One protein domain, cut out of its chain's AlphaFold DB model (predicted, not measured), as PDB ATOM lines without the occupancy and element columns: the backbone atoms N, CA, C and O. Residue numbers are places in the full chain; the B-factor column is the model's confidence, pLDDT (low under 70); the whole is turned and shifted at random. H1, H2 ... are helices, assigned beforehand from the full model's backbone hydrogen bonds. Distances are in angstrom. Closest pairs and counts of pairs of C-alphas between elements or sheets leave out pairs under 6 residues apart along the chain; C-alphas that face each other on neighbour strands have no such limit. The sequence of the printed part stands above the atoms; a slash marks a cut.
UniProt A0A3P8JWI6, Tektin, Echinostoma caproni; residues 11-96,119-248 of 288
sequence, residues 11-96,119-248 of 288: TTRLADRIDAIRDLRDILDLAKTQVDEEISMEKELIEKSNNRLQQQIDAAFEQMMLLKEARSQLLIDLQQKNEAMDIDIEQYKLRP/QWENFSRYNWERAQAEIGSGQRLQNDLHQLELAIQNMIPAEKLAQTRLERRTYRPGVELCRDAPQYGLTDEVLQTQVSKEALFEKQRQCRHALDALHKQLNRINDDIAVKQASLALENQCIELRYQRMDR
ATOM      1  N   THR A  11     188.237 111.286 134.868       57.88
ATOM      2  CA  THR A  11     188.517 112.736 134.842       57.88
ATOM      3  C   THR A  11     187.647 113.551 135.792       57.88
ATOM      4  O   THR A  11     188.025 114.658 136.161       57.88
ATOM      5  N   THR A  12     186.488 113.024 136.189       60.59
ATOM      6  CA  THR A  12     185.548 113.725 137.072       60.59
ATOM      7  C   THR A  12     185.837 113.327 138.515       60.59
ATOM      8  O   THR A  12     185.817 112.136 138.847       60.59
ATOM      9  N   ARG A  13     186.157 114.299 139.378       74.88
ATOM     10  CA  ARG A  13     186.576 114.024 140.756       74.88
ATOM     11  C   ARG A  13     185.421 113.342 141.490       74.88
ATOM     12  O   ARG A  13     184.255 113.652 141.263       74.88
ATOM     13  N   LEU A  14     185.731 112.411 142.393       75.25
ATOM     14  CA  LEU A  14     184.703 111.697 143.162       75.25
ATOM     15  C   LEU A  14     183.748 112.668 143.886       75.25
ATOM     16  O   LEU A  14     182.562 112.384 143.989       75.25
ATOM     17  N   ALA A  15     184.267 113.817 144.336       75.31
ATOM     18  CA  ALA A  15     183.491 114.900 144.934       75.31
ATOM     19  C   ALA A  15     182.430 115.454 143.967       75.31
ATOM     20  O   ALA A  15     181.254 115.417 144.298       75.31
ATOM     21  N   ASP A  16     182.820 115.819 142.745       79.38
ATOM     22  CA  ASP A  16     181.904 116.350 141.726       79.38
ATOM     23  C   ASP A  16     180.808 115.330 141.358       79.38
ATOM     24  O   ASP A  16     179.661 115.686 141.099       79.38
ATOM     25  N   ARG A  17     181.138 114.029 141.382       78.69
ATOM     26  CA  ARG A  17     180.159 112.944 141.181       78.69
ATOM     27  C   ARG A  17     179.191 112.810 142.356       78.69
ATOM     28  O   ARG A  17     178.020 112.517 142.139       78.69
ATOM     29  N   ILE A  18     179.673 112.979 143.586       80.44
ATOM     30  CA  ILE A  18     178.838 112.968 144.794       80.44
ATOM     31  C   ILE A  18     177.910 114.184 144.802       80.44
ATOM     32  O   ILE A  18     176.737 114.032 145.132       80.44
ATOM     33  N   ASP A  19     178.410 115.352 144.408       81.75
ATOM     34  CA  ASP A  19     177.624 116.583 144.357       81.75
ATOM     35  C   ASP A  19     176.554 116.504 143.261       81.75
ATOM     36  O   ASP A  19     175.389 116.737 143.555       81.75
ATOM     37  N   ALA A  20     176.870 115.982 142.071       79.50
ATOM     38  CA  ALA A  20     175.855 115.717 141.046       79.50
ATOM     39  C   ALA A  20     174.761 114.734 141.514       79.50
ATOM     40  O   ALA A  20     173.590 114.890 141.173       79.50
ATOM     41  N   ILE A  21     175.115 113.714 142.308       77.56
ATOM     42  CA  ILE A  21     174.134 112.784 142.893       77.56
ATOM     43  C   ILE A  21     173.271 113.484 143.952       77.56
ATOM     44  O   ILE A  21     172.078 113.193 144.044       77.56
ATOM     45  N   ARG A  22     173.848 114.389 144.751       77.00
ATOM     46  CA  ARG A  22     173.101 115.196 145.727       77.00
ATOM     47  C   ARG A  22     172.149 116.159 145.033       77.00
ATOM     48  O   ARG A  22     170.979 116.158 145.380       77.00
ATOM     49  N   ASP A  23     172.600 116.854 143.996       76.75
ATOM     50  CA  ASP A  23     171.759 117.762 143.215       76.75
ATOM     51  C   ASP A  23     170.579 117.014 142.575       76.75
ATOM     52  O   ASP A  23     169.434 117.455 142.645       76.75
ATOM     53  N   LEU A  24     170.828 115.830 141.999       72.25
ATOM     54  CA  LEU A  24     169.766 114.980 141.454       72.25
ATOM     55  C   LEU A  24     168.787 114.507 142.533       72.25
ATOM     56  O   LEU A  24     167.585 114.450 142.275       72.25
ATOM     57  N   ARG A  25     169.286 114.178 143.729       74.81
ATOM     58  CA  ARG A  25     168.448 113.818 144.876       74.81
ATOM     59  C   ARG A  25     167.587 114.997 145.323       74.81
ATOM     60  O   ARG A  25     166.394 114.798 145.516       74.81
ATOM     61  N   ASP A  26     168.155 116.190 145.435       70.94
ATOM     62  CA  ASP A  26     167.440 117.387 145.880       70.94
ATOM     63  C   ASP A  26     166.347 117.785 144.872       70.94
ATOM     64  O   ASP A  26     165.228 118.121 145.262       70.94
ATOM     65  N   ILE A  27     166.620 117.655 143.567       69.75
ATOM     66  CA  ILE A  27     165.617 117.842 142.504       69.75
ATOM     67  C   ILE A  27     164.486 116.805 142.620       69.75
ATOM     68  O   ILE A  27     163.313 117.147 142.459       69.75
ATOM     69  N   LEU A  28     164.819 115.542 142.905       61.16
ATOM     70  CA  LEU A  28     163.846 114.464 143.110       61.16
ATOM     71  C   LEU A  28     162.990 114.681 144.364       61.16
ATOM     72  O   LEU A  28     161.774 114.492 144.301       61.16
ATOM     73  N   ASP A  29     163.604 115.089 145.472       66.12
ATOM     74  CA  ASP A  29     162.920 115.363 146.737       66.12
ATOM     75  C   ASP A  29     161.980 116.575 146.591       66.12
ATOM     76  O   ASP A  29     160.830 116.508 147.025       66.12
ATOM     77  N   LEU A  30     162.393 117.628 145.871       67.38
ATOM     78  CA  LEU A  30     161.532 118.772 145.543       67.38
ATOM     79  C   LEU A  30     160.333 118.361 144.674       67.38
ATOM     80  O   LEU A  30     159.187 118.687 144.995       67.38
ATOM     81  N   ALA A  31     160.577 117.616 143.592       58.81
ATOM     82  CA  ALA A  31     159.511 117.134 142.715       58.81
ATOM     83  C   ALA A  31     158.524 116.222 143.463       58.81
ATOM     84  O   ALA A  31     157.325 116.260 143.198       58.81
ATOM     85  N   LYS A  32     159.011 115.426 144.424       60.38
ATOM     86  CA  LYS A  32     158.168 114.614 145.303       60.38
ATOM     87  C   LYS A  32     157.283 115.483 146.197       60.38
ATOM     88  O   LYS A  32     156.083 115.246 146.236       60.38
ATOM     89  N   THR A  33     157.845 116.493 146.865       63.38
ATOM     90  CA  THR A  33     157.054 117.382 147.734       63.38
ATOM     91  C   THR A  33     155.956 118.124 146.975       63.38
ATOM     92  O   THR A  33     154.840 118.203 147.469       63.38
ATOM     93  N   GLN A  34     156.229 118.575 145.745       64.88
ATOM     94  CA  GLN A  34     155.220 119.222 144.898       64.88
ATOM     95  C   GLN A  34     154.063 118.275 144.554       64.88
ATOM     96  O   GLN A  34     152.904 118.659 144.656       64.88
ATOM     97  N   VAL A  35     154.368 117.024 144.196       59.97
ATOM     98  CA  VAL A  35     153.342 116.010 143.902       59.97
ATOM     99  C   VAL A  35     152.543 115.643 145.159       59.97
ATOM    100  O   VAL A  35     151.322 115.549 145.096       59.97
ATOM    101  N   ASP A  36     153.198 115.480 146.311       58.06
ATOM    102  CA  ASP A  36     152.521 115.170 147.578       58.06
ATOM    103  C   ASP A  36     151.569 116.312 148.013       58.06
ATOM    104  O   ASP A  36     150.464 116.049 148.499       58.06
ATOM    105  N   GLU A  37     151.957 117.575 147.796       64.69
ATOM    106  CA  GLU A  37     151.105 118.752 148.021       64.69
ATOM    107  C   GLU A  37     149.900 118.784 147.068       64.69
ATOM    108  O   GLU A  37     148.766 118.975 147.520       64.69
ATOM    109  N   GLU A  38     150.116 118.544 145.770       61.06
ATOM    110  CA  GLU A  38     149.051 118.455 144.759       61.06
ATOM    111  C   GLU A  38     148.020 117.368 145.120       61.06
ATOM    112  O   GLU A  38     146.821 117.651 145.193       61.06
ATOM    113  N   ILE A  39     148.480 116.161 145.469       59.88
ATOM    114  CA  ILE A  39     147.620 115.039 145.882       59.88
ATOM    115  C   ILE A  39     146.828 115.374 147.151       59.88
ATOM    116  O   ILE A  39     145.651 115.019 147.269       59.88
ATOM    117  N   SER A  40     147.456 116.031 148.129       63.88
ATOM    118  CA  SER A  40     146.772 116.423 149.365       63.88
ATOM    119  C   SER A  40     145.635 117.410 149.088       63.88
ATOM    120  O   SER A  40     144.549 117.257 149.651       63.88
ATOM    121  N   MET A  41     145.853 118.382 148.197       64.38
ATOM    122  CA  MET A  41     144.813 119.331 147.783       64.38
ATOM    123  C   MET A  41     143.663 118.630 147.048       64.38
ATOM    124  O   MET A  41     142.495 118.920 147.313       64.38
ATOM    125  N   GLU A  42     143.962 117.680 146.159       63.00
ATOM    126  CA  GLU A  42     142.937 116.913 145.443       63.00
ATOM    127  C   GLU A  42     142.096 116.033 146.379       63.00
ATOM    128  O   GLU A  42     140.867 116.015 146.268       63.00
ATOM    129  N   LYS A  43     142.724 115.360 147.353       64.12
ATOM    130  CA  LYS A  43     142.010 114.584 148.384       64.12
ATOM    131  C   LYS A  43     141.033 115.455 149.169       64.12
ATOM    132  O   LYS A  43     139.879 115.066 149.350       64.12
ATOM    133  N   GLU A  44     141.466 116.644 149.580       70.06
ATOM    134  CA  GLU A  44     140.612 117.595 150.294       70.06
ATOM    135  C   GLU A  44     139.441 118.084 149.417       70.06
ATOM    136  O   GLU A  44     138.310 118.209 149.893       70.06
ATOM    137  N   LEU A  45     139.671 118.323 148.119       69.38
ATOM    138  CA  LEU A  45     138.616 118.695 147.167       69.38
ATOM    139  C   LEU A  45     137.573 117.586 146.997       69.38
ATOM    140  O   LEU A  45     136.373 117.869 146.993       69.38
ATOM    141  N   ILE A  46     138.016 116.334 146.886       66.88
ATOM    142  CA  ILE A  46     137.130 115.171 146.780       66.88
ATOM    143  C   ILE A  46     136.309 115.010 148.059       66.88
ATOM    144  O   ILE A  46     135.093 114.834 147.984       66.88
ATOM    145  N   GLU A  47     136.936 115.107 149.232       71.50
ATOM    146  CA  GLU A  47     136.239 115.015 150.516       71.50
ATOM    147  C   GLU A  47     135.186 116.124 150.663       71.50
ATOM    148  O   GLU A  47     134.028 115.852 150.993       71.50
ATOM    149  N   LYS A  48     135.539 117.369 150.317       72.88
ATOM    150  CA  LYS A  48     134.591 118.494 150.279       72.88
ATOM    151  C   LYS A  48     133.441 118.251 149.303       72.88
ATOM    152  O   LYS A  48     132.291 118.532 149.645       72.88
ATOM    153  N   SER A  49     133.729 117.727 148.111       70.44
ATOM    154  CA  SER A  49     132.717 117.395 147.101       70.44
ATOM    155  C   SER A  49     131.757 116.314 147.608       70.44
ATOM    156  O   SER A  49     130.540 116.488 147.542       70.44
ATOM    157  N   ASN A  50     132.289 115.255 148.226       68.94
ATOM    158  CA  ASN A  50     131.506 114.173 148.822       68.94
ATOM    159  C   ASN A  50     130.591 114.669 149.943       68.94
ATOM    160  O   ASN A  50     129.396 114.366 149.937       68.94
ATOM    161  N   ASN A  51     131.122 115.468 150.869       75.62
ATOM    162  CA  ASN A  51     130.331 116.042 151.958       75.62
ATOM    163  C   ASN A  51     129.203 116.934 151.420       75.62
ATOM    164  O   ASN A  51     128.069 116.856 151.887       75.62
ATOM    165  N   ARG A  52     129.486 117.736 150.390       73.81
ATOM    166  CA  ARG A  52     128.500 118.624 149.765       73.81
ATOM    167  C   ARG A  52     127.426 117.867 148.983       73.81
ATOM    168  O   ARG A  52     126.260 118.243 149.044       73.81
ATOM    169  N   LEU A  53     127.786 116.784 148.295       70.38
ATOM    170  CA  LEU A  53     126.825 115.899 147.629       70.38
ATOM    171  C   LEU A  53     125.934 115.175 148.636       70.38
ATOM    172  O   LEU A  53     124.727 115.098 148.428       70.38
ATOM    173  N   GLN A  54     126.503 114.680 149.739       72.94
ATOM    174  CA  GLN A  54     125.724 114.040 150.796       72.94
ATOM    175  C   GLN A  54     124.711 115.019 151.401       72.94
ATOM    176  O   GLN A  54     123.532 114.689 151.483       72.94
ATOM    177  N   GLN A  55     125.136 116.249 151.703       80.38
ATOM    178  CA  GLN A  55     124.235 117.310 152.162       80.38
ATOM    179  C   GLN A  55     123.107 117.598 151.163       80.38
ATOM    180  O   GLN A  55     121.966 117.796 151.572       80.38
ATOM    181  N   GLN A  56     123.389 117.597 149.856       74.06
ATOM    182  CA  GLN A  56     122.343 117.792 148.850       74.06
ATOM    183  C   GLN A  56     121.383 116.604 148.734       74.06
ATOM    184  O   GLN A  56     120.195 116.811 148.492       74.06
ATOM    185  N   ILE A  57     121.867 115.373 148.920       71.50
ATOM    186  CA  ILE A  57     121.014 114.179 148.967       71.50
ATOM    187  C   ILE A  57     120.071 114.256 150.171       71.50
ATOM    188  O   ILE A  57     118.872 114.019 150.019       71.50
ATOM    189  N   ASP A  58     120.593 114.618 151.340       77.88
ATOM    190  CA  ASP A  58     119.797 114.739 152.562       77.88
ATOM    191  C   ASP A  58     118.743 115.850 152.405       77.88
ATOM    192  O   ASP A  58     117.552 115.611 152.624       77.88
ATOM    193  N   ALA A  59     119.137 117.010 151.866       79.69
ATOM    194  CA  ALA A  59     118.216 118.095 151.527       79.69
ATOM    195  C   ALA A  59     117.145 117.673 150.499       79.69
ATOM    196  O   ALA A  59     115.987 118.074 150.602       79.69
ATOM    197  N   ALA A  60     117.491 116.829 149.520       74.44
ATOM    198  CA  ALA A  60     116.532 116.289 148.552       74.44
ATOM    199  C   ALA A  60     115.522 115.348 149.186       74.44
ATOM    200  O   ALA A  60     114.342 115.363 148.821       74.44
ATOM    201  N   PHE A  61     115.967 114.544 150.146       75.81
ATOM    202  CA  PHE A  61     115.078 113.671 150.884       75.81
ATOM    203  C   PHE A  61     114.101 114.474 151.747       75.81
ATOM    204  O   PHE A  61     112.896 114.217 151.704       75.81
ATOM    205  N   GLU A  62     114.592 115.482 152.464       82.75
ATOM    206  CA  GLU A  62     113.757 116.398 153.247       82.75
ATOM    207  C   GLU A  62     112.745 117.130 152.361       82.75
ATOM    208  O   GLU A  62     111.545 117.100 152.643       82.75
ATOM    209  N   GLN A  63     113.186 117.683 151.228       82.69
ATOM    210  CA  GLN A  63     112.292 118.369 150.296       82.69
ATOM    211  C   GLN A  63     111.223 117.429 149.730       82.69
ATOM    212  O   GLN A  63     110.062 117.810 149.583       82.69
ATOM    213  N   MET A  64     111.575 116.170 149.452       77.38
ATOM    214  CA  MET A  64     110.601 115.158 149.040       77.38
ATOM    215  C   MET A  64     109.557 114.893 150.134       77.38
ATOM    216  O   MET A  64     108.384 114.685 149.813       77.38
ATOM    217  N   MET A  65     109.957 114.864 151.406       82.69
ATOM    218  CA  MET A  65     109.030 114.669 152.526       82.69
ATOM    219  C   MET A  65     108.070 115.856 152.661       82.69
ATOM    220  O   MET A  65     106.860 115.636 152.748       82.69
ATOM    221  N   LEU A  66     108.576 117.089 152.564       85.25
ATOM    222  CA  LEU A  66     107.760 118.309 152.595       85.25
ATOM    223  C   LEU A  66     106.750 118.360 151.442       85.25
ATOM    224  O   LEU A  66     105.570 118.639 151.658       85.25
ATOM    225  N   LEU A  67     107.178 118.005 150.228       80.88
ATOM    226  CA  LEU A  67     106.297 117.919 149.060       80.88
ATOM    227  C   LEU A  67     105.187 116.874 149.258       80.88
ATOM    228  O   LEU A  67     104.021 117.138 148.956       80.88
ATOM    229  N   LYS A  68     105.515 115.695 149.804       79.19
ATOM    230  CA  LYS A  68     104.513 114.659 150.111       79.19
ATOM    231  C   LYS A  68     103.495 115.130 151.146       79.19
ATOM    232  O   LYS A  68     102.312 114.822 151.009       79.19
ATOM    233  N   GLU A  69     103.940 115.859 152.162       85.88
ATOM    234  CA  GLU A  69     103.058 116.417 153.185       85.88
ATOM    235  C   GLU A  69     102.124 117.479 152.590       85.88
ATOM    236  O   GLU A  69     100.907 117.383 152.764       85.88
ATOM    237  N   ALA A  70     102.666 118.428 151.819       82.12
ATOM    238  CA  ALA A  70     101.881 119.452 151.129       82.12
ATOM    239  C   ALA A  70     100.805 118.820 150.232       82.12
ATOM    240  O   ALA A  70      99.634 119.202 150.285       82.12
ATOM    241  N   ARG A  71     101.173 117.774 149.484       81.25
ATOM    242  CA  ARG A  71     100.233 116.985 148.681       81.25
ATOM    243  C   ARG A  71      99.129 116.350 149.523       81.25
ATOM    244  O   ARG A  71      97.956 116.444 149.170       81.25
ATOM    245  N   SER A  72      99.490 115.688 150.621       82.25
ATOM    246  CA  SER A  72      98.510 115.040 151.494       82.25
ATOM    247  C   SER A  72      97.478 116.042 152.011       82.25
ATOM    248  O   SER A  72      96.291 115.725 152.043       82.25
ATOM    249  N   GLN A  73      97.907 117.256 152.362       82.62
ATOM    250  CA  GLN A  73      96.987 118.294 152.827       82.62
ATOM    251  C   GLN A  73      96.051 118.796 151.727       82.62
ATOM    252  O   GLN A  73      94.859 118.978 151.976       82.62
ATOM    253  N   LEU A  74      96.544 118.953 150.496       79.25
ATOM    254  CA  LEU A  74      95.696 119.320 149.359       79.25
ATOM    255  C   LEU A  74      94.624 118.262 149.060       79.25
ATOM    256  O   LEU A  74      93.482 118.625 148.762       79.25
ATOM    257  N   LEU A  75      94.969 116.974 149.165       78.56
ATOM    258  CA  LEU A  75      94.025 115.869 148.972       78.56
ATOM    259  C   LEU A  75      92.936 115.857 150.045       78.56
ATOM    260  O   LEU A  75      91.761 115.727 149.707       78.56
ATOM    261  N   ILE A  76      93.307 116.049 151.312       80.88
ATOM    262  CA  ILE A  76      92.342 116.137 152.416       80.88
ATOM    263  C   ILE A  76      91.400 117.327 152.205       80.88
ATOM    264  O   ILE A  76      90.185 117.160 152.275       80.88
ATOM    265  N   ASP A  77      91.931 118.505 151.862       80.06
ATOM    266  CA  ASP A  77      91.104 119.680 151.556       80.06
ATOM    267  C   ASP A  77      90.165 119.422 150.362       80.06
ATOM    268  O   ASP A  77      89.081 119.989 150.281       80.06
ATOM    269  N   LEU A  78      90.562 118.581 149.395       75.44
ATOM    270  CA  LEU A  78      89.718 118.251 148.236       75.44
ATOM    271  C   LEU A  78      88.587 117.309 148.638       75.44
ATOM    272  O   LEU A  78      87.440 117.528 148.264       75.44
ATOM    273  N   GLN A  79      88.917 116.289 149.423       79.00
ATOM    274  CA  GLN A  79      87.940 115.354 149.954       79.00
ATOM    275  C   GLN A  79      86.877 116.087 150.780       79.00
ATOM    276  O   GLN A  79      85.691 115.886 150.550       79.00
ATOM    277  N   GLN A  80      87.289 116.998 151.664       78.75
ATOM    278  CA  GLN A  80      86.365 117.790 152.481       78.75
ATOM    279  C   GLN A  80      85.440 118.679 151.636       78.75
ATOM    280  O   GLN A  80      84.262 118.815 151.959       78.75
ATOM    281  N   LYS A  81      85.942 119.255 150.535       79.25
ATOM    282  CA  LYS A  81      85.120 120.022 149.580       79.25
ATOM    283  C   LYS A  81      84.094 119.149 148.866       79.25
ATOM    284  O   LYS A  81      82.936 119.544 148.767       79.25
ATOM    285  N   ASN A  82      84.492 117.955 148.429       73.62
ATOM    286  CA  ASN A  82      83.574 117.000 147.807       73.62
ATOM    287  C   ASN A  82      82.489 116.542 148.788       73.62
ATOM    288  O   ASN A  82      81.314 116.588 148.448       73.62
ATOM    289  N   GLU A  83      82.860 116.190 150.022       75.88
ATOM    290  CA  GLU A  83      81.901 115.804 151.065       75.88
ATOM    291  C   GLU A  83      80.902 116.935 151.362       75.88
ATOM    292  O   GLU A  83      79.700 116.696 151.469       75.88
ATOM    293  N   ALA A  84      81.369 118.184 151.447       77.00
ATOM    294  CA  ALA A  84      80.490 119.338 151.629       77.00
ATOM    295  C   ALA A  84      79.542 119.549 150.434       77.00
ATOM    296  O   ALA A  84      78.362 119.841 150.629       77.00
ATOM    297  N   MET A  85      80.035 119.374 149.205       75.00
ATOM    298  CA  MET A  85      79.224 119.460 147.990       75.00
ATOM    299  C   MET A  85      78.168 118.349 147.927       75.00
ATOM    300  O   MET A  85      77.022 118.621 147.566       75.00
ATOM    301  N   ASP A  86      78.521 117.121 148.308       71.38
ATOM    302  CA  ASP A  86      77.587 115.995 148.373       71.38
ATOM    303  C   ASP A  86      76.464 116.274 149.379       71.38
ATOM    304  O   ASP A  86      75.288 116.086 149.057       71.38
ATOM    305  N   ILE A  87      76.803 116.822 150.552       75.56
ATOM    306  CA  ILE A  87      75.816 117.269 151.544       75.56
ATOM    307  C   ILE A  87      74.890 118.337 150.944       75.56
ATOM    308  O   ILE A  87      73.671 118.217 151.072       75.56
ATOM    309  N   ASP A  88      75.426 119.353 150.261       76.38
ATOM    310  CA  ASP A  88      74.630 120.403 149.605       76.38
ATOM    311  C   ASP A  88      73.666 119.815 148.551       76.38
ATOM    312  O   ASP A  88      72.498 120.211 148.466       76.38
ATOM    313  N   ILE A  89      74.127 118.836 147.765       73.25
ATOM    314  CA  ILE A  89      73.315 118.131 146.762       73.25
ATOM    315  C   ILE A  89      72.202 117.318 147.430       73.25
ATOM    316  O   ILE A  89      71.068 117.313 146.941       73.25
ATOM    317  N   GLU A  90      72.498 116.612 148.521       74.69
ATOM    318  CA  GLU A  90      71.490 115.877 149.287       74.69
ATOM    319  C   GLU A  90      70.456 116.821 149.899       74.69
ATOM    320  O   GLU A  90      69.259 116.574 149.755       74.69
ATOM    321  N   GLN A  91      70.891 117.937 150.492       75.50
ATOM    322  CA  GLN A  91      70.001 118.965 151.041       75.50
ATOM    323  C   GLN A  91      69.072 119.547 149.969       75.50
ATOM    324  O   GLN A  91      67.879 119.700 150.222       75.50
ATOM    325  N   TYR A  92      69.577 119.811 148.759       76.50
ATOM    326  CA  TYR A  92      68.763 120.306 147.643       76.50
ATOM    327  C   TYR A  92      67.652 119.328 147.222       76.50
ATOM    328  O   TYR A  92      66.587 119.750 146.770       76.50
ATOM    329  N   LYS A  93      67.879 118.016 147.368       75.75
ATOM    330  CA  LYS A  93      66.897 116.974 147.018       75.75
ATOM    331  C   LYS A  93      65.792 116.813 148.067       75.75
ATOM    332  O   LYS A  93      64.782 116.168 147.771       75.75
ATOM    333  N   LEU A  94      65.972 117.348 149.277       78.06
ATOM    334  CA  LEU A  94      64.993 117.224 150.353       78.06
ATOM    335  C   LEU A  94      63.765 118.092 150.076       78.06
ATOM    336  O   LEU A  94      63.862 119.272 149.747       78.06
ATOM    337  N   ARG A  95      62.588 117.494 150.264       76.19
ATOM    338  CA  ARG A  95      61.299 118.186 150.256       76.19
ATOM    339  C   ARG A  95      60.645 118.101 151.639       76.19
ATOM    340  O   ARG A  95      60.967 117.178 152.389       76.19
ATOM    341  N   PRO A  96      59.735 119.023 151.997       74.56
ATOM    342  CA  PRO A  96      59.056 119.003 153.296       74.56
ATOM    343  C   PRO A  96      58.289 117.703 153.574       74.56
ATOM    344  O   PRO A  96      58.107 117.336 154.731       74.56
ATOM    345  N   GLN A 119      87.032 131.298 156.917       82.62
ATOM    346  CA  GLN A 119      88.088 130.472 157.508       82.62
ATOM    347  C   GLN A 119      88.499 129.337 156.566       82.62
ATOM    348  O   GLN A 119      89.685 129.027 156.472       82.62
ATOM    349  N   TRP A 120      87.540 128.751 155.850       82.06
ATOM    350  CA  TRP A 120      87.808 127.693 154.883       82.06
ATOM    351  C   TRP A 120      88.556 128.206 153.648       82.06
ATOM    352  O   TRP A 120      89.511 127.569 153.194       82.06
ATOM    353  N   GLU A 121      88.198 129.394 153.157       80.06
ATOM    354  CA  GLU A 121      88.932 130.085 152.096       80.06
ATOM    355  C   GLU A 121      90.380 130.364 152.525       80.06
ATOM    356  O   GLU A 121      91.321 130.045 151.798       80.06
ATOM    357  N   ASN A 122      90.573 130.891 153.738       83.44
ATOM    358  CA  ASN A 122      91.900 131.169 154.280       83.44
ATOM    359  C   ASN A 122      92.744 129.891 154.410       83.44
ATOM    360  O   ASN A 122      93.922 129.900 154.058       83.44
ATOM    361  N   PHE A 123      92.152 128.785 154.874       83.56
ATOM    362  CA  PHE A 123      92.836 127.491 154.975       83.56
ATOM    363  C   PHE A 123      93.224 126.939 153.597       83.56
ATOM    364  O   PHE A 123      94.357 126.504 153.393       83.56
ATOM    365  N   SER A 124      92.311 127.032 152.628       80.88
ATOM    366  CA  SER A 124      92.563 126.637 151.238       80.88
ATOM    367  C   SER A 124      93.707 127.442 150.623       80.88
ATOM    368  O   SER A 124      94.594 126.879 149.981       80.88
ATOM    369  N   ARG A 125      93.707 128.760 150.852       82.56
ATOM    370  CA  ARG A 125      94.743 129.678 150.377       82.56
ATOM    371  C   ARG A 125      96.096 129.369 151.005       82.56
ATOM    372  O   ARG A 125      97.072 129.242 150.277       82.56
ATOM    373  N   TYR A 126      96.142 129.168 152.319       87.00
ATOM    374  CA  TYR A 126      97.359 128.770 153.024       87.00
ATOM    375  C   TYR A 126      97.945 127.464 152.470       87.00
ATOM    376  O   TYR A 126      99.138 127.396 152.181       87.00
ATOM    377  N   ASN A 127      97.112 126.435 152.274       82.69
ATOM    378  CA  ASN A 127      97.566 125.158 151.718       82.69
ATOM    379  C   ASN A 127      98.131 125.321 150.302       82.69
ATOM    380  O   ASN A 127      99.131 124.689 149.960       82.69
ATOM    381  N   TRP A 128      97.516 126.188 149.494       79.81
ATOM    382  CA  TRP A 128      98.000 126.510 148.156       79.81
ATOM    383  C   TRP A 128      99.334 127.263 148.184       79.81
ATOM    384  O   TRP A 128     100.281 126.849 147.517       79.81
ATOM    385  N   GLU A 129      99.447 128.321 148.989       85.62
ATOM    386  CA  GLU A 129     100.682 129.103 149.128       85.62
ATOM    387  C   GLU A 129     101.834 128.234 149.633       85.62
ATOM    388  O   GLU A 129     102.941 128.291 149.093       85.62
ATOM    389  N   ARG A 130     101.565 127.370 150.620       85.88
ATOM    390  CA  ARG A 130     102.542 126.399 151.116       85.88
ATOM    391  C   ARG A 130     102.980 125.447 150.006       85.88
ATOM    392  O   ARG A 130     104.179 125.283 149.806       85.88
ATOM    393  N   ALA A 131     102.051 124.857 149.253       80.50
ATOM    394  CA  ALA A 131     102.400 123.974 148.139       80.50
ATOM    395  C   ALA A 131     103.247 124.694 147.073       80.50
ATOM    396  O   ALA A 131     104.251 124.150 146.615       80.50
ATOM    397  N   GLN A 132     102.904 125.940 146.736       81.94
ATOM    398  CA  GLN A 132     103.655 126.757 145.784       81.94
ATOM    399  C   GLN A 132     105.078 127.065 146.278       81.94
ATOM    400  O   GLN A 132     106.035 127.016 145.499       81.94
ATOM    401  N   ALA A 133     105.233 127.353 147.572       86.38
ATOM    402  CA  ALA A 133     106.535 127.575 148.189       86.38
ATOM    403  C   ALA A 133     107.412 126.314 148.127       86.38
ATOM    404  O   ALA A 133     108.579 126.402 147.732       86.38
ATOM    405  N   GLU A 134     106.846 125.141 148.433       82.69
ATOM    406  CA  GLU A 134     107.574 123.868 148.365       82.69
ATOM    407  C   GLU A 134     107.985 123.496 146.935       82.69
ATOM    408  O   GLU A 134     109.081 122.970 146.724       82.69
ATOM    409  N   ILE A 135     107.163 123.817 145.932       80.31
ATOM    410  CA  ILE A 135     107.536 123.661 144.517       80.31
ATOM    411  C   ILE A 135     108.743 124.540 144.186       80.31
ATOM    412  O   ILE A 135     109.723 124.063 143.610       80.31
ATOM    413  N   GLY A 136     108.711 125.814 144.588       82.56
ATOM    414  CA  GLY A 136     109.822 126.739 144.365       82.56
ATOM    415  C   GLY A 136     111.123 126.267 145.023       82.56
ATOM    416  O   GLY A 136     112.193 126.377 144.421       82.56
ATOM    417  N   SER A 137     111.044 125.717 146.236       82.25
ATOM    418  CA  SER A 137     112.180 125.098 146.932       82.25
ATOM    419  C   SER A 137     112.704 123.856 146.208       82.25
ATOM    420  O   SER A 137     113.913 123.742 146.004       82.25
ATOM    421  N   GLY A 138     111.814 122.985 145.721       80.00
ATOM    422  CA  GLY A 138     112.181 121.828 144.900       80.00
ATOM    423  C   GLY A 138     112.931 122.212 143.621       80.00
ATOM    424  O   GLY A 138     113.951 121.603 143.303       80.00
ATOM    425  N   GLN A 139     112.489 123.264 142.928       79.81
ATOM    426  CA  GLN A 139     113.136 123.751 141.704       79.81
ATOM    427  C   GLN A 139     114.557 124.284 141.960       79.81
ATOM    428  O   GLN A 139     115.468 124.051 141.166       79.81
ATOM    429  N   ARG A 140     114.767 125.000 143.075       81.69
ATOM    430  CA  ARG A 140     116.102 125.497 143.454       81.69
ATOM    431  C   ARG A 140     117.064 124.346 143.706       81.69
ATOM    432  O   ARG A 140     118.161 124.347 143.159       81.69
ATOM    433  N   LEU A 141     116.613 123.334 144.439       76.62
ATOM    434  CA  LEU A 141     117.429 122.162 144.719       76.62
ATOM    435  C   LEU A 141     117.816 121.395 143.444       76.62
ATOM    436  O   LEU A 141     118.941 120.916 143.333       76.62
ATOM    437  N   GLN A 142     116.921 121.316 142.454       74.25
ATOM    438  CA  GLN A 142     117.245 120.733 141.146       74.25
ATOM    439  C   GLN A 142     118.375 121.489 140.442       74.25
ATOM    440  O   GLN A 142     119.283 120.865 139.890       74.25
ATOM    441  N   ASN A 143     118.341 122.823 140.480       79.56
ATOM    442  CA  ASN A 143     119.399 123.642 139.898       79.56
ATOM    443  C   ASN A 143     120.730 123.434 140.631       79.56
ATOM    444  O   ASN A 143     121.756 123.244 139.979       79.56
ATOM    445  N   ASP A 144     120.714 123.415 141.964       75.81
ATOM    446  CA  ASP A 144     121.915 123.216 142.780       75.81
ATOM    447  C   ASP A 144     122.560 121.842 142.537       75.81
ATOM    448  O   ASP A 144     123.790 121.737 142.480       75.81
ATOM    449  N   LEU A 145     121.742 120.804 142.337       72.25
ATOM    450  CA  LEU A 145     122.191 119.463 141.952       72.25
ATOM    451  C   LEU A 145     122.812 119.451 140.555       72.25
ATOM    452  O   LEU A 145     123.887 118.883 140.362       72.25
ATOM    453  N   HIS A 146     122.185 120.120 139.586       76.25
ATOM    454  CA  HIS A 146     122.732 120.221 138.235       76.25
ATOM    455  C   HIS A 146     124.097 120.929 138.215       76.25
ATOM    456  O   HIS A 146     125.023 120.487 137.535       76.25
ATOM    457  N   GLN A 147     124.262 121.993 139.005       75.56
ATOM    458  CA  GLN A 147     125.553 122.675 139.136       75.56
ATOM    459  C   GLN A 147     126.632 121.771 139.747       75.56
ATOM    460  O   GLN A 147     127.790 121.826 139.327       75.56
ATOM    461  N   LEU A 148     126.273 120.906 140.702       70.94
ATOM    462  CA  LEU A 148     127.206 119.909 141.228       70.94
ATOM    463  C   LEU A 148     127.588 118.848 140.191       70.94
ATOM    464  O   LEU A 148     128.760 118.486 140.116       70.94
ATOM    465  N   GLU A 149     126.652 118.379 139.363       73.06
ATOM    466  CA  GLU A 149     126.965 117.430 138.282       73.06
ATOM    467  C   GLU A 149     128.004 117.999 137.309       73.06
ATOM    468  O   GLU A 149     128.950 117.305 136.930       73.06
ATOM    469  N   LEU A 150     127.858 119.273 136.939       75.38
ATOM    470  CA  LEU A 150     128.819 119.969 136.083       75.38
ATOM    471  C   LEU A 150     130.193 120.089 136.756       75.38
ATOM    472  O   LEU A 150     131.218 119.862 136.112       75.38
ATOM    473  N   ALA A 151     130.231 120.390 138.056       72.25
ATOM    474  CA  ALA A 151     131.480 120.466 138.810       72.25
ATOM    475  C   ALA A 151     132.234 119.124 138.827       72.25
ATOM    476  O   ALA A 151     133.445 119.109 138.621       72.25
ATOM    477  N   ILE A 152     131.525 118.000 138.988       70.81
ATOM    478  CA  ILE A 152     132.122 116.653 138.941       70.81
ATOM    479  C   ILE A 152     132.669 116.344 137.543       70.81
ATOM    480  O   ILE A 152     133.782 115.839 137.410       70.81
ATOM    481  N   GLN A 153     131.922 116.670 136.482       74.38
ATOM    482  CA  GLN A 153     132.384 116.445 135.107       74.38
ATOM    483  C   GLN A 153     133.686 117.194 134.801       74.38
ATOM    484  O   GLN A 153     134.558 116.661 134.114       74.38
ATOM    485  N   ASN A 154     133.852 118.390 135.366       71.56
ATOM    486  CA  ASN A 154     135.063 119.190 135.206       71.56
ATOM    487  C   ASN A 154     136.300 118.591 135.903       71.56
ATOM    488  O   ASN A 154     137.412 118.996 135.574       71.56
ATOM    489  N   MET A 155     136.146 117.613 136.806       69.12
ATOM    490  CA  MET A 155     137.272 116.912 137.450       69.12
ATOM    491  C   MET A 155     137.846 115.768 136.587       69.12
ATOM    492  O   MET A 155     138.999 115.378 136.755       69.12
ATOM    493  N   ILE A 156     137.088 115.261 135.604       72.62
ATOM    494  CA  ILE A 156     137.479 114.124 134.742       72.62
ATOM    495  C   ILE A 156     138.762 114.377 133.917       72.62
ATOM    496  O   ILE A 156     139.563 113.452 133.753       72.62
ATOM    497  N   PRO A 157     139.004 115.573 133.342       72.31
ATOM    498  CA  PRO A 157     140.219 115.821 132.567       72.31
ATOM    499  C   PRO A 157     141.506 115.727 133.399       72.31
ATOM    500  O   PRO A 157     142.509 115.227 132.889       72.31
ATOM    501  N   ALA A 158     141.471 116.170 134.663       66.19
ATOM    502  CA  ALA A 158     142.610 116.085 135.580       66.19
ATOM    503  C   ALA A 158     142.967 114.619 135.890       66.19
ATOM    504  O   ALA A 158     144.126 114.225 135.759       66.19
ATOM    505  N   GLU A 159     141.962 113.770 136.132       68.12
ATOM    506  CA  GLU A 159     142.141 112.320 136.317       68.12
ATOM    507  C   GLU A 159     142.837 111.662 135.113       68.12
ATOM    508  O   GLU A 159     143.806 110.913 135.260       68.12
ATOM    509  N   LYS A 160     142.354 111.942 133.896       72.56
ATOM    510  CA  LYS A 160     142.920 111.351 132.670       72.56
ATOM    511  C   LYS A 160     144.392 111.712 132.490       72.56
ATOM    512  O   LYS A 160     145.176 110.910 131.972       72.56
ATOM    513  N   LEU A 161     144.772 112.917 132.911       72.69
ATOM    514  CA  LEU A 161     146.156 113.367 132.873       72.69
ATOM    515  C   LEU A 161     147.030 112.559 133.843       72.69
ATOM    516  O   LEU A 161     148.100 112.100 133.435       72.69
ATOM    517  N   ALA A 162     146.567 112.330 135.075       64.06
ATOM    518  CA  ALA A 162     147.263 111.504 136.064       64.06
ATOM    519  C   ALA A 162     147.441 110.047 135.583       64.06
ATOM    520  O   ALA A 162     148.554 109.515 135.615       64.06
ATOM    521  N   GLN A 163     146.396 109.435 135.012       69.06
ATOM    522  CA  GLN A 163     146.459 108.079 134.434       69.06
ATOM    523  C   GLN A 163     147.487 107.977 133.299       69.06
ATOM    524  O   GLN A 163     148.342 107.091 133.298       69.06
ATOM    525  N   THR A 164     147.468 108.933 132.367       71.19
ATOM    526  CA  THR A 164     148.423 108.962 131.248       71.19
ATOM    527  C   THR A 164     149.869 109.117 131.744       71.19
ATOM    528  O   THR A 164     150.800 108.542 131.171       71.19
ATOM    529  N   ARG A 165     150.089 109.893 132.817       68.12
ATOM    530  CA  ARG A 165     151.406 110.045 133.458       68.12
ATOM    531  C   ARG A 165     151.876 108.732 134.098       68.12
ATOM    532  O   ARG A 165     153.051 108.391 133.942       68.12
ATOM    533  N   LEU A 166     150.980 107.979 134.741       65.81
ATOM    534  CA  LEU A 166     151.287 106.666 135.322       65.81
ATOM    535  C   LEU A 166     151.658 105.631 134.254       65.81
ATOM    536  O   LEU A 166     152.673 104.940 134.382       65.81
ATOM    537  N   GLU A 167     150.878 105.548 133.175       68.94
ATOM    538  CA  GLU A 167     151.143 104.618 132.071       68.94
ATOM    539  C   GLU A 167     152.539 104.843 131.489       68.94
ATOM    540  O   GLU A 167     153.340 103.912 131.412       68.94
ATOM    541  N   ARG A 168     152.891 106.097 131.176       65.25
ATOM    542  CA  ARG A 168     154.218 106.447 130.636       65.25
ATOM    543  C   ARG A 168     155.364 106.035 131.557       65.25
ATOM    544  O   ARG A 168     156.415 105.626 131.068       65.25
ATOM    545  N   ARG A 169     155.178 106.118 132.878       63.50
ATOM    546  CA  ARG A 169     156.190 105.698 133.858       63.50
ATOM    547  C   ARG A 169     156.371 104.181 133.933       63.50
ATOM    548  O   ARG A 169     157.472 103.741 134.256       63.50
ATOM    549  N   THR A 170     155.333 103.416 133.596       59.03
ATOM    550  CA  THR A 170     155.319 101.943 133.622       59.03
ATOM    551  C   THR A 170     156.073 101.330 132.431       59.03
ATOM    552  O   THR A 170     156.595 100.226 132.540       59.03
ATOM    553  N   TYR A 171     156.210 102.058 131.314       60.31
ATOM    554  CA  TYR A 171     156.899 101.602 130.092       60.31
ATOM    555  C   TYR A 171     158.379 102.022 129.982       60.31
ATOM    556  O   TYR A 171     158.961 101.955 128.897       60.31
ATOM    557  N   ARG A 172     159.017 102.484 131.065       62.47
ATOM    558  CA  ARG A 172     160.405 102.974 131.006       62.47
ATOM    559  C   ARG A 172     161.402 101.838 130.686       62.47
ATOM    560  O   ARG A 172     161.429 100.851 131.420       62.47
ATOM    561  N   PRO A 173     162.225 101.943 129.620       51.28
ATOM    562  CA  PRO A 173     163.203 100.908 129.270       51.28
ATOM    563  C   PRO A 173     164.412 100.888 130.221       51.28
ATOM    564  O   PRO A 173     164.937 101.938 130.578       51.28
ATOM    565  N   GLY A 174     164.929  99.698 130.548       57.94
ATOM    566  CA  GLY A 174     166.207  99.526 131.259       57.94
ATOM    567  C   GLY A 174     166.091  99.402 132.787       57.94
ATOM    568  O   GLY A 174     165.146  98.808 133.295       57.94
ATOM    569  N   VAL A 175     167.087  99.920 133.522       49.75
ATOM    570  CA  VAL A 175     167.196  99.853 135.005       49.75
ATOM    571  C   VAL A 175     166.399 100.978 135.703       49.75
ATOM    572  O   VAL A 175     166.310 101.027 136.921       49.75
ATOM    573  N   GLU A 176     165.751 101.845 134.922       47.88
ATOM    574  CA  GLU A 176     164.880 102.959 135.341       47.88
ATOM    575  C   GLU A 176     163.560 102.509 135.994       47.88
ATOM    576  O   GLU A 176     162.784 103.338 136.475       47.88
ATOM    577  N   LEU A 177     163.278 101.199 136.015       51.72
ATOM    578  CA  LEU A 177     162.133 100.617 136.718       51.72
ATOM    579  C   LEU A 177     162.390 100.587 138.235       51.72
ATOM    580  O   LEU A 177     162.328  99.546 138.891       51.72
ATOM    581  N   CYS A 178     162.708 101.742 138.806       54.47
ATOM    582  CA  CYS A 178     162.763 101.917 140.240       54.47
ATOM    583  C   CYS A 178     161.321 101.987 140.742       54.47
ATOM    584  O   CYS A 178     160.559 102.876 140.364       54.47
ATOM    585  N   ARG A 179     160.934 101.047 141.608       58.56
ATOM    586  CA  ARG A 179     159.782 101.230 142.498       58.56
ATOM    587  C   ARG A 179     160.158 102.303 143.520       58.56
ATOM    588  O   ARG A 179     160.545 102.003 144.645       58.56
ATOM    589  N   ASP A 180     160.176 103.540 143.055       62.47
ATOM    590  CA  ASP A 180     160.564 104.717 143.805       62.47
ATOM    591  C   ASP A 180     159.341 105.340 144.489       62.47
ATOM    592  O   ASP A 180     158.187 105.013 144.196       62.47
ATOM    593  N   ALA A 181     159.587 106.222 145.456       58.97
ATOM    594  CA  ALA A 181     158.504 106.884 146.175       58.97
ATOM    595  C   ALA A 181     157.521 107.623 145.234       58.97
ATOM    596  O   ALA A 181     156.318 107.500 145.461       58.97
ATOM    597  N   PRO A 182     157.964 108.302 144.152       63.34
ATOM    598  CA  PRO A 182     157.055 108.895 143.173       63.34
ATOM    599  C   PRO A 182     156.181 107.888 142.413       63.34
ATOM    600  O   PRO A 182     155.047 108.222 142.088       63.34
ATOM    601  N   GLN A 183     156.665 106.685 142.086       66.31
ATOM    602  CA  GLN A 183     155.848 105.638 141.464       66.31
ATOM    603  C   GLN A 183     154.778 105.122 142.432       66.31
ATOM    604  O   GLN A 183     153.630 104.952 142.023       66.31
ATOM    605  N   TYR A 184     155.133 104.890 143.698       65.31
ATOM    606  CA  TYR A 184     154.165 104.489 144.723       65.31
ATOM    607  C   TYR A 184     153.116 105.580 144.967       65.31
ATOM    608  O   TYR A 184     151.931 105.269 144.946       65.31
ATOM    609  N   GLY A 185     153.530 106.846 145.082       66.44
ATOM    610  CA  GLY A 185     152.620 107.985 145.245       66.44
ATOM    611  C   GLY A 185     151.636 108.128 144.084       66.44
ATOM    612  O   GLY A 185     150.436 108.210 144.314       66.44
ATOM    613  N   LEU A 186     152.116 108.039 142.837       64.12
ATOM    614  CA  LEU A 186     151.251 108.118 141.653       64.12
ATOM    615  C   LEU A 186     150.306 106.905 141.527       64.12
ATOM    616  O   LEU A 186     149.213 107.013 140.980       64.12
ATOM    617  N   THR A 187     150.727 105.730 142.008       67.44
ATOM    618  CA  THR A 187     149.882 104.523 142.028       67.44
ATOM    619  C   THR A 187     148.775 104.655 143.074       67.44
ATOM    620  O   THR A 187     147.622 104.351 142.772       67.44
ATOM    621  N   ASP A 188     149.105 105.154 144.269       67.62
ATOM    622  CA  ASP A 188     148.133 105.465 145.321       67.62
ATOM    623  C   ASP A 188     147.174 106.579 144.893       67.62
ATOM    624  O   ASP A 188     145.981 106.484 145.147       67.62
ATOM    625  N   GLU A 189     147.661 107.611 144.206       63.22
ATOM    626  CA  GLU A 189     146.851 108.697 143.651       63.22
ATOM    627  C   GLU A 189     145.863 108.185 142.601       63.22
ATOM    628  O   GLU A 189     144.665 108.430 142.711       63.22
ATOM    629  N   VAL A 190     146.324 107.404 141.617       70.25
ATOM    630  CA  VAL A 190     145.433 106.807 140.611       70.25
ATOM    631  C   VAL A 190     144.411 105.870 141.261       70.25
ATOM    632  O   VAL A 190     143.242 105.893 140.873       70.25
ATOM    633  N   LEU A 191     144.810 105.091 142.273       70.88
ATOM    634  CA  LEU A 191     143.893 104.248 143.044       70.88
ATOM    635  C   LEU A 191     142.865 105.095 143.809       70.88
ATOM    636  O   LEU A 191     141.669 104.810 143.753       70.88
ATOM    637  N   GLN A 192     143.308 106.154 144.486       67.50
ATOM    638  CA  GLN A 192     142.450 107.056 145.249       67.50
ATOM    639  C   GLN A 192     141.451 107.766 144.332       67.50
ATOM    640  O   GLN A 192     140.268 107.838 144.667       67.50
ATOM    641  N   THR A 193     141.889 108.240 143.166       67.75
ATOM    642  CA  THR A 193     141.031 108.893 142.173       67.75
ATOM    643  C   THR A 193     140.047 107.904 141.561       67.75
ATOM    644  O   THR A 193     138.883 108.248 141.379       67.75
ATOM    645  N   GLN A 194     140.451 106.651 141.334       68.50
ATOM    646  CA  GLN A 194     139.561 105.589 140.858       68.50
ATOM    647  C   GLN A 194     138.474 105.240 141.889       68.50
ATOM    648  O   GLN A 194     137.293 105.203 141.545       68.50
ATOM    649  N   VAL A 195     138.843 105.057 143.161       73.38
ATOM    650  CA  VAL A 195     137.884 104.846 144.261       73.38
ATOM    651  C   VAL A 195     136.959 106.054 144.409       73.38
ATOM    652  O   VAL A 195     135.744 105.905 144.534       73.38
ATOM    653  N   SER A 196     137.515 107.263 144.346       66.69
ATOM    654  CA  SER A 196     136.735 108.499 144.436       66.69
ATOM    655  C   SER A 196     135.761 108.636 143.272       66.69
ATOM    656  O   SER A 196     134.614 109.008 143.476       66.69
ATOM    657  N   LYS A 197     136.172 108.264 142.062       69.75
ATOM    658  CA  LYS A 197     135.331 108.241 140.865       69.75
ATOM    659  C   LYS A 197     134.194 107.238 140.979       69.75
ATOM    660  O   LYS A 197     133.063 107.575 140.647       69.75
ATOM    661  N   GLU A 198     134.474 106.020 141.430       72.50
ATOM    662  CA  GLU A 198     133.439 105.005 141.649       72.50
ATOM    663  C   GLU A 198     132.424 105.480 142.692       72.50
ATOM    664  O   GLU A 198     131.216 105.397 142.461       72.50
ATOM    665  N   ALA A 199     132.900 106.089 143.781       69.50
ATOM    666  CA  ALA A 199     132.043 106.723 144.775       69.50
ATOM    667  C   ALA A 199     131.219 107.882 144.182       69.50
ATOM    668  O   ALA A 199     130.013 107.955 144.419       69.50
ATOM    669  N   LEU A 200     131.825 108.753 143.367       66.75
ATOM    670  CA  LEU A 200     131.145 109.870 142.705       66.75
ATOM    671  C   LEU A 200     130.103 109.397 141.683       66.75
ATOM    672  O   LEU A 200     129.028 109.988 141.605       66.75
ATOM    673  N   PHE A 201     130.360 108.325 140.930       70.50
ATOM    674  CA  PHE A 201     129.381 107.741 140.007       70.50
ATOM    675  C   PHE A 201     128.209 107.098 140.738       70.50
ATOM    676  O   PHE A 201     127.055 107.282 140.343       70.50
ATOM    677  N   GLU A 202     128.477 106.369 141.818       72.50
ATOM    678  CA  GLU A 202     127.412 105.801 142.638       72.50
ATOM    679  C   GLU A 202     126.578 106.916 143.287       72.50
ATOM    680  O   GLU A 202     125.347 106.865 143.293       72.50
ATOM    681  N   LYS A 203     127.221 108.002 143.724       65.69
ATOM    682  CA  LYS A 203     126.530 109.203 144.209       65.69
ATOM    683  C   LYS A 203     125.734 109.906 143.111       65.69
ATOM    684  O   LYS A 203     124.585 110.261 143.348       65.69
ATOM    685  N   GLN A 204     126.261 110.025 141.893       67.44
ATOM    686  CA  GLN A 204     125.514 110.539 140.739       67.44
ATOM    687  C   GLN A 204     124.260 109.696 140.474       67.44
ATOM    688  O   GLN A 204     123.189 110.233 140.191       67.44
ATOM    689  N   ARG A 205     124.368 108.372 140.589       76.12
ATOM    690  CA  ARG A 205     123.235 107.458 140.433       76.12
ATOM    691  C   ARG A 205     122.179 107.677 141.518       76.12
ATOM    692  O   ARG A 205     120.990 107.703 141.202       76.12
ATOM    693  N   GLN A 206     122.604 107.893 142.763       71.38
ATOM    694  CA  GLN A 206     121.717 108.244 143.878       71.38
ATOM    695  C   GLN A 206     121.024 109.593 143.644       71.38
ATOM    696  O   GLN A 206     119.801 109.672 143.765       71.38
ATOM    697  N   CYS A 207     121.762 110.624 143.222       65.00
ATOM    698  CA  CYS A 207     121.205 111.933 142.877       65.00
ATOM    699  C   CYS A 207     120.198 111.839 141.727       65.00
ATOM    700  O   CYS A 207     119.103 112.383 141.834       65.00
ATOM    701  N   ARG A 208     120.506 111.092 140.659       69.56
ATOM    702  CA  ARG A 208     119.554 110.838 139.565       69.56
ATOM    703  C   ARG A 208     118.287 110.165 140.059       69.56
ATOM    704  O   ARG A 208     117.202 110.581 139.675       69.56
ATOM    705  N   HIS A 209     118.409 109.159 140.919       76.81
ATOM    706  CA  HIS A 209     117.248 108.491 141.498       76.81
ATOM    707  C   HIS A 209     116.397 109.455 142.343       76.81
ATOM    708  O   HIS A 209     115.168 109.447 142.247       76.81
ATOM    709  N   ALA A 210     117.038 110.322 143.132       68.44
ATOM    710  CA  ALA A 210     116.362 111.358 143.907       68.44
ATOM    711  C   ALA A 210     115.686 112.411 143.009       68.44
ATOM    712  O   ALA A 210     114.530 112.756 143.249       68.44
ATOM    713  N   LEU A 211     116.346 112.866 141.939       67.00
ATOM    714  CA  LEU A 211     115.775 113.781 140.943       67.00
ATOM    715  C   LEU A 211     114.555 113.177 140.254       67.00
ATOM    716  O   LEU A 211     113.537 113.846 140.108       67.00
ATOM    717  N   ASP A 212     114.628 111.904 139.876       77.44
ATOM    718  CA  ASP A 212     113.506 111.178 139.288       77.44
ATOM    719  C   ASP A 212     112.313 111.124 140.248       77.44
ATOM    720  O   ASP A 212     111.160 111.306 139.846       77.44
ATOM    721  N   ALA A 213     112.585 110.892 141.535       75.62
ATOM    722  CA  ALA A 213     111.566 110.918 142.573       75.62
ATOM    723  C   ALA A 213     110.967 112.326 142.734       75.62
ATOM    724  O   ALA A 213     109.743 112.452 142.758       75.62
ATOM    725  N   LEU A 214     111.796 113.373 142.780       70.31
ATOM    726  CA  LEU A 214     111.354 114.767 142.885       70.31
ATOM    727  C   LEU A 214     110.534 115.206 141.669       70.31
ATOM    728  O   LEU A 214     109.459 115.762 141.853       70.31
ATOM    729  N   HIS A 215     110.964 114.903 140.442       71.44
ATOM    730  CA  HIS A 215     110.194 115.196 139.228       71.44
ATOM    731  C   HIS A 215     108.824 114.517 139.244       71.44
ATOM    732  O   HIS A 215     107.812 115.147 138.942       71.44
ATOM    733  N   LYS A 216     108.764 113.243 139.655       78.00
ATOM    734  CA  LYS A 216     107.489 112.524 139.803       78.00
ATOM    735  C   LYS A 216     106.586 113.176 140.850       78.00
ATOM    736  O   LYS A 216     105.372 113.202 140.661       78.00
ATOM    737  N   GLN A 217     107.147 113.687 141.948       71.62
ATOM    738  CA  GLN A 217     106.376 114.408 142.968       71.62
ATOM    739  C   GLN A 217     105.905 115.778 142.470       71.62
ATOM    740  O   GLN A 217     104.742 116.115 142.658       71.62
ATOM    741  N   LEU A 218     106.773 116.533 141.798       71.25
ATOM    742  CA  LEU A 218     106.465 117.857 141.265       71.25
ATOM    743  C   LEU A 218     105.340 117.785 140.228       71.25
ATOM    744  O   LEU A 218     104.384 118.547 140.317       71.25
ATOM    745  N   ASN A 219     105.393 116.810 139.316       76.06
ATOM    746  CA  ASN A 219     104.316 116.584 138.349       76.06
ATOM    747  C   ASN A 219     102.993 116.246 139.045       76.06
ATOM    748  O   ASN A 219     101.976 116.853 138.737       76.06
ATOM    749  N   ARG A 220     103.016 115.359 140.050       76.00
ATOM    750  CA  ARG A 220     101.809 115.020 140.822       76.00
ATOM    751  C   ARG A 220     101.198 116.227 141.528       76.00
ATOM    752  O   ARG A 220      99.986 116.370 141.516       76.00
ATOM    753  N   ILE A 221     102.013 117.082 142.144       71.88
ATOM    754  CA  ILE A 221     101.500 118.272 142.836       71.88
ATOM    755  C   ILE A 221     100.972 119.295 141.831       71.88
ATOM    756  O   ILE A 221      99.945 119.907 142.093       71.88
ATOM    757  N   ASN A 222     101.618 119.459 140.674       74.94
ATOM    758  CA  ASN A 222     101.086 120.307 139.607       74.94
ATOM    759  C   ASN A 222      99.726 119.806 139.105       74.94
ATOM    760  O   ASN A 222      98.816 120.617 138.932       74.94
ATOM    761  N   ASP A 223      99.559 118.490 138.941       76.81
ATOM    762  CA  ASP A 223      98.268 117.886 138.600       76.81
ATOM    763  C   ASP A 223      97.227 118.162 139.701       76.81
ATOM    764  O   ASP A 223      96.119 118.623 139.417       76.81
ATOM    765  N   ASP A 224      97.597 117.965 140.972       75.75
ATOM    766  CA  ASP A 224      96.725 118.225 142.125       75.75
ATOM    767  C   ASP A 224      96.332 119.724 142.216       75.75
ATOM    768  O   ASP A 224      95.177 120.056 142.502       75.75
ATOM    769  N   ILE A 225      97.252 120.651 141.911       71.69
ATOM    770  CA  ILE A 225      96.983 122.099 141.830       71.69
ATOM    771  C   ILE A 225      96.041 122.419 140.668       71.69
ATOM    772  O   ILE A 225      95.122 123.220 140.847       71.69
ATOM    773  N   ALA A 226      96.222 121.805 139.498       73.94
ATOM    774  CA  ALA A 226      95.342 122.023 138.351       73.94
ATOM    775  C   ALA A 226      93.898 121.609 138.676       73.94
ATOM    776  O   ALA A 226      92.949 122.345 138.390       73.94
ATOM    777  N   VAL A 227      93.728 120.480 139.371       75.50
ATOM    778  CA  VAL A 227      92.421 120.043 139.883       75.50
ATOM    779  C   VAL A 227      91.855 121.061 140.880       75.50
ATOM    780  O   VAL A 227      90.677 121.415 140.799       75.50
ATOM    781  N   LYS A 228      92.677 121.597 141.790       71.75
ATOM    782  CA  LYS A 228      92.246 122.639 142.741       71.75
ATOM    783  C   LYS A 228      91.815 123.932 142.061       71.75
ATOM    784  O   LYS A 228      90.809 124.509 142.466       71.75
ATOM    785  N   GLN A 229      92.534 124.373 141.035       72.88
ATOM    786  CA  GLN A 229      92.166 125.554 140.254       72.88
ATOM    787  C   GLN A 229      90.815 125.359 139.559       72.88
ATOM    788  O   GLN A 229      89.973 126.255 139.611       72.88
ATOM    789  N   ALA A 230      90.571 124.179 138.982       70.75
ATOM    790  CA  ALA A 230      89.283 123.846 138.379       70.75
ATOM    791  C   ALA A 230      88.143 123.829 139.415       70.75
ATOM    792  O   ALA A 230      87.081 124.400 139.172       70.75
ATOM    793  N   SER A 231      88.379 123.236 140.591       73.69
ATOM    794  CA  SER A 231      87.406 123.207 141.693       73.69
ATOM    795  C   SER A 231      87.048 124.612 142.181       73.69
ATOM    796  O   SER A 231      85.871 124.927 142.336       73.69
ATOM    797  N   LEU A 232      88.050 125.470 142.389       73.19
ATOM    798  CA  LEU A 232      87.847 126.840 142.861       73.19
ATOM    799  C   LEU A 232      87.127 127.701 141.813       73.19
ATOM    800  O   LEU A 232      86.265 128.509 142.154       73.19
ATOM    801  N   ALA A 233      87.428 127.503 140.526       72.00
ATOM    802  CA  ALA A 233      86.699 128.158 139.443       72.00
ATOM    803  C   ALA A 233      85.210 127.767 139.438       72.00
ATOM    804  O   ALA A 233      84.349 128.631 139.257       72.00
ATOM    805  N   LEU A 234      84.902 126.490 139.685       71.12
ATOM    806  CA  LEU A 234      83.528 125.995 139.762       71.12
ATOM    807  C   LEU A 234      82.775 126.547 140.985       71.12
ATOM    808  O   LEU A 234      81.617 126.947 140.861       71.12
ATOM    809  N   GLU A 235      83.424 126.613 142.152       69.19
ATOM    810  CA  GLU A 235      82.852 127.230 143.360       69.19
ATOM    811  C   GLU A 235      82.531 128.709 143.136       69.19
ATOM    812  O   GLU A 235      81.419 129.143 143.442       69.19
ATOM    813  N   ASN A 236      83.449 129.467 142.531       71.56
ATOM    814  CA  ASN A 236      83.222 130.878 142.215       71.56
ATOM    815  C   ASN A 236      82.025 131.066 141.277       71.56
ATOM    816  O   ASN A 236      81.170 131.905 141.550       71.56
ATOM    817  N   GLN A 237      81.904 130.241 140.232       70.62
ATOM    818  CA  GLN A 237      80.734 130.259 139.346       70.62
ATOM    819  C   GLN A 237      79.439 129.928 140.099       70.62
ATOM    820  O   GLN A 237      78.419 130.587 139.903       70.62
ATOM    821  N   CYS A 238      79.457 128.930 140.987       66.56
ATOM    822  CA  CYS A 238      78.294 128.576 141.802       66.56
ATOM    823  C   CYS A 238      77.870 129.719 142.734       66.56
ATOM    824  O   CYS A 238      76.676 129.995 142.868       66.56
ATOM    825  N   ILE A 239      78.833 130.384 143.374       73.00
ATOM    826  CA  ILE A 239      78.597 131.543 144.239       73.00
ATOM    827  C   ILE A 239      78.008 132.699 143.424       73.00
ATOM    828  O   ILE A 239      77.006 133.285 143.828       73.00
ATOM    829  N   GLU A 240      78.567 132.982 142.252       71.25
ATOM    830  CA  GLU A 240      78.094 134.034 141.352       71.25
ATOM    831  C   GLU A 240      76.656 133.763 140.880       71.25
ATOM    832  O   GLU A 240      75.794 134.642 140.948       71.25
ATOM    833  N   LEU A 241      76.341 132.512 140.525       68.62
ATOM    834  CA  LEU A 241      74.978 132.074 140.213       68.62
ATOM    835  C   LEU A 241      74.029 132.189 141.416       68.62
ATOM    836  O   LEU A 241      72.865 132.552 141.235       68.62
ATOM    837  N   ARG A 242      74.490 131.891 142.641       67.81
ATOM    838  CA  ARG A 242      73.693 132.086 143.867       67.81
ATOM    839  C   ARG A 242      73.402 133.571 144.091       67.81
ATOM    840  O   ARG A 242      72.240 133.901 144.306       67.81
ATOM    841  N   TYR A 243      74.392 134.455 143.963       66.44
ATOM    842  CA  TYR A 243      74.188 135.907 144.066       66.44
ATOM    843  C   TYR A 243      73.193 136.419 143.018       66.44
ATOM    844  O   TYR A 243      72.227 137.094 143.370       66.44
ATOM    845  N   GLN A 244      73.344 136.013 141.755       65.44
ATOM    846  CA  GLN A 244      72.412 136.377 140.679       65.44
ATOM    847  C   GLN A 244      70.974 135.897 140.937       65.44
ATOM    848  O   GLN A 244      70.013 136.539 140.514       65.44
ATOM    849  N   ARG A 245      70.806 134.756 141.616       56.62
ATOM    850  CA  ARG A 245      69.489 134.228 141.999       56.62
ATOM    851  C   ARG A 245      68.920 134.882 143.255       56.62
ATOM    852  O   ARG A 245      67.702 134.929 143.371       56.62
ATOM    853  N   MET A 246      69.760 135.381 144.160       53.44
ATOM    854  CA  MET A 246      69.327 136.116 145.355       53.44
ATOM    855  C   MET A 246      68.838 137.536 145.031       53.44
ATOM    856  O   MET A 246      67.918 138.005 145.692       53.44
ATOM    857  N   ASP A 247      69.385 138.186 143.998       49.53
ATOM    858  CA  ASP A 247      68.945 139.522 143.549       49.53
ATOM    859  C   ASP A 247      67.674 139.499 142.677       49.53
ATOM    860  O   ASP A 247      67.022 140.526 142.468       49.53
ATOM    861  N   ARG A 248      67.262 138.326 142.173       47.47
ATOM    862  CA  ARG A 248      65.949 138.164 141.538       47.47
ATOM    863  C   ARG A 248      64.892 137.976 142.622       47.47
ATOM    864  O   ARG A 248      64.815 136.909 143.225       47.47
TER     865      ARG A 248
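AT A GLANCE: This is residues 11 to 96 and 119 to 248 of the 288 residues of the protein "Tektin" of Echinostoma caproni (UniProt A0A3P8JWI6). The model is a long, thin rod of helices: H1 runs nearly its whole length, H2 and then H3 run back, and H4 runs the same way as H1, so that H1, H2 and H4 make a three-helix bundle, up and down, each running against the one before it in the chain. Both ends of the rod are thin, with residues 11 to 27 sticking out at one end and residues 86 to 96 and 236 to 248 at the other, while the turn at residues 171 to 176 also sticks out. The printed part has 216 residues with four named helices, in the order H1, H2, H3, H4, and no named strand: all helix. It is extended, with a radius of gyration of the C-alphas of 33.1 A and spans of 130 by 24 by 19 A.

HOW THE PARTS SIT: H1, residues 14 to 93, touches H2, residues 119 to 153, with residues 53 to 77 alone; the closest C-alphas are those of Ala 70 and Ala 131, 5.4 A apart. Their lines stand at a shallow tilt of 22 degrees, opposite ways. H2 and H3, residues 156 to 170, meet only through their tight link. H1 and H3 are apart. H3 and H4, residues 181 to 246, form a helical hairpin, at a shallow tilt of 17 degrees, opposite ways. H4 touches H3 with residues 183 to 193 alone, closest at the C-alphas of Gln 163 and Val 190, 6.4 A apart. H4 is the hub, touching the three other helices. It touches H2 with residues 200 to 225 alone, closest at the C-alphas of Ile 135 and Leu 218, 6.7 A apart, at a shallow tilt of 24 degrees, opposite ways. It touches H1 at a shallow tilt of 19 degrees, the same way, and the closest C-alphas are those of Arg 71 and Ile 221, 6.1 A apart. In H1, H2, H3 and H4 every O i to N i+4 pair is within hydrogen-bond range.

IN THESE COORDINATES: H1 begins at C-alpha 14, at (184.703, 111.697, 143.162), and measures 118.0 A from first to last C-alpha. H2 begins at C-alpha 119, at (88.088, 130.472, 157.508), and measures 51.6 A. H3 measures 21.6 A. H4 measures 93.8 A and ends at C-alpha 246, at (69.327, 136.116, 145.355).

THE WHOLE: The C-alphas of Thr 11 and Pro 96, the two farthest apart, are 130.9 A apart. Residues 97 to 118 are not printed, and C-alphas 96 and 119 are 31.5 A apart across the cut. The link from H3 to H4 is short, with 10 residues. The mean pLDDT of the printed part is 71.9, and 75 residues are under 70, among them residues 27 to 43, 165 to 189 and 241 to 248.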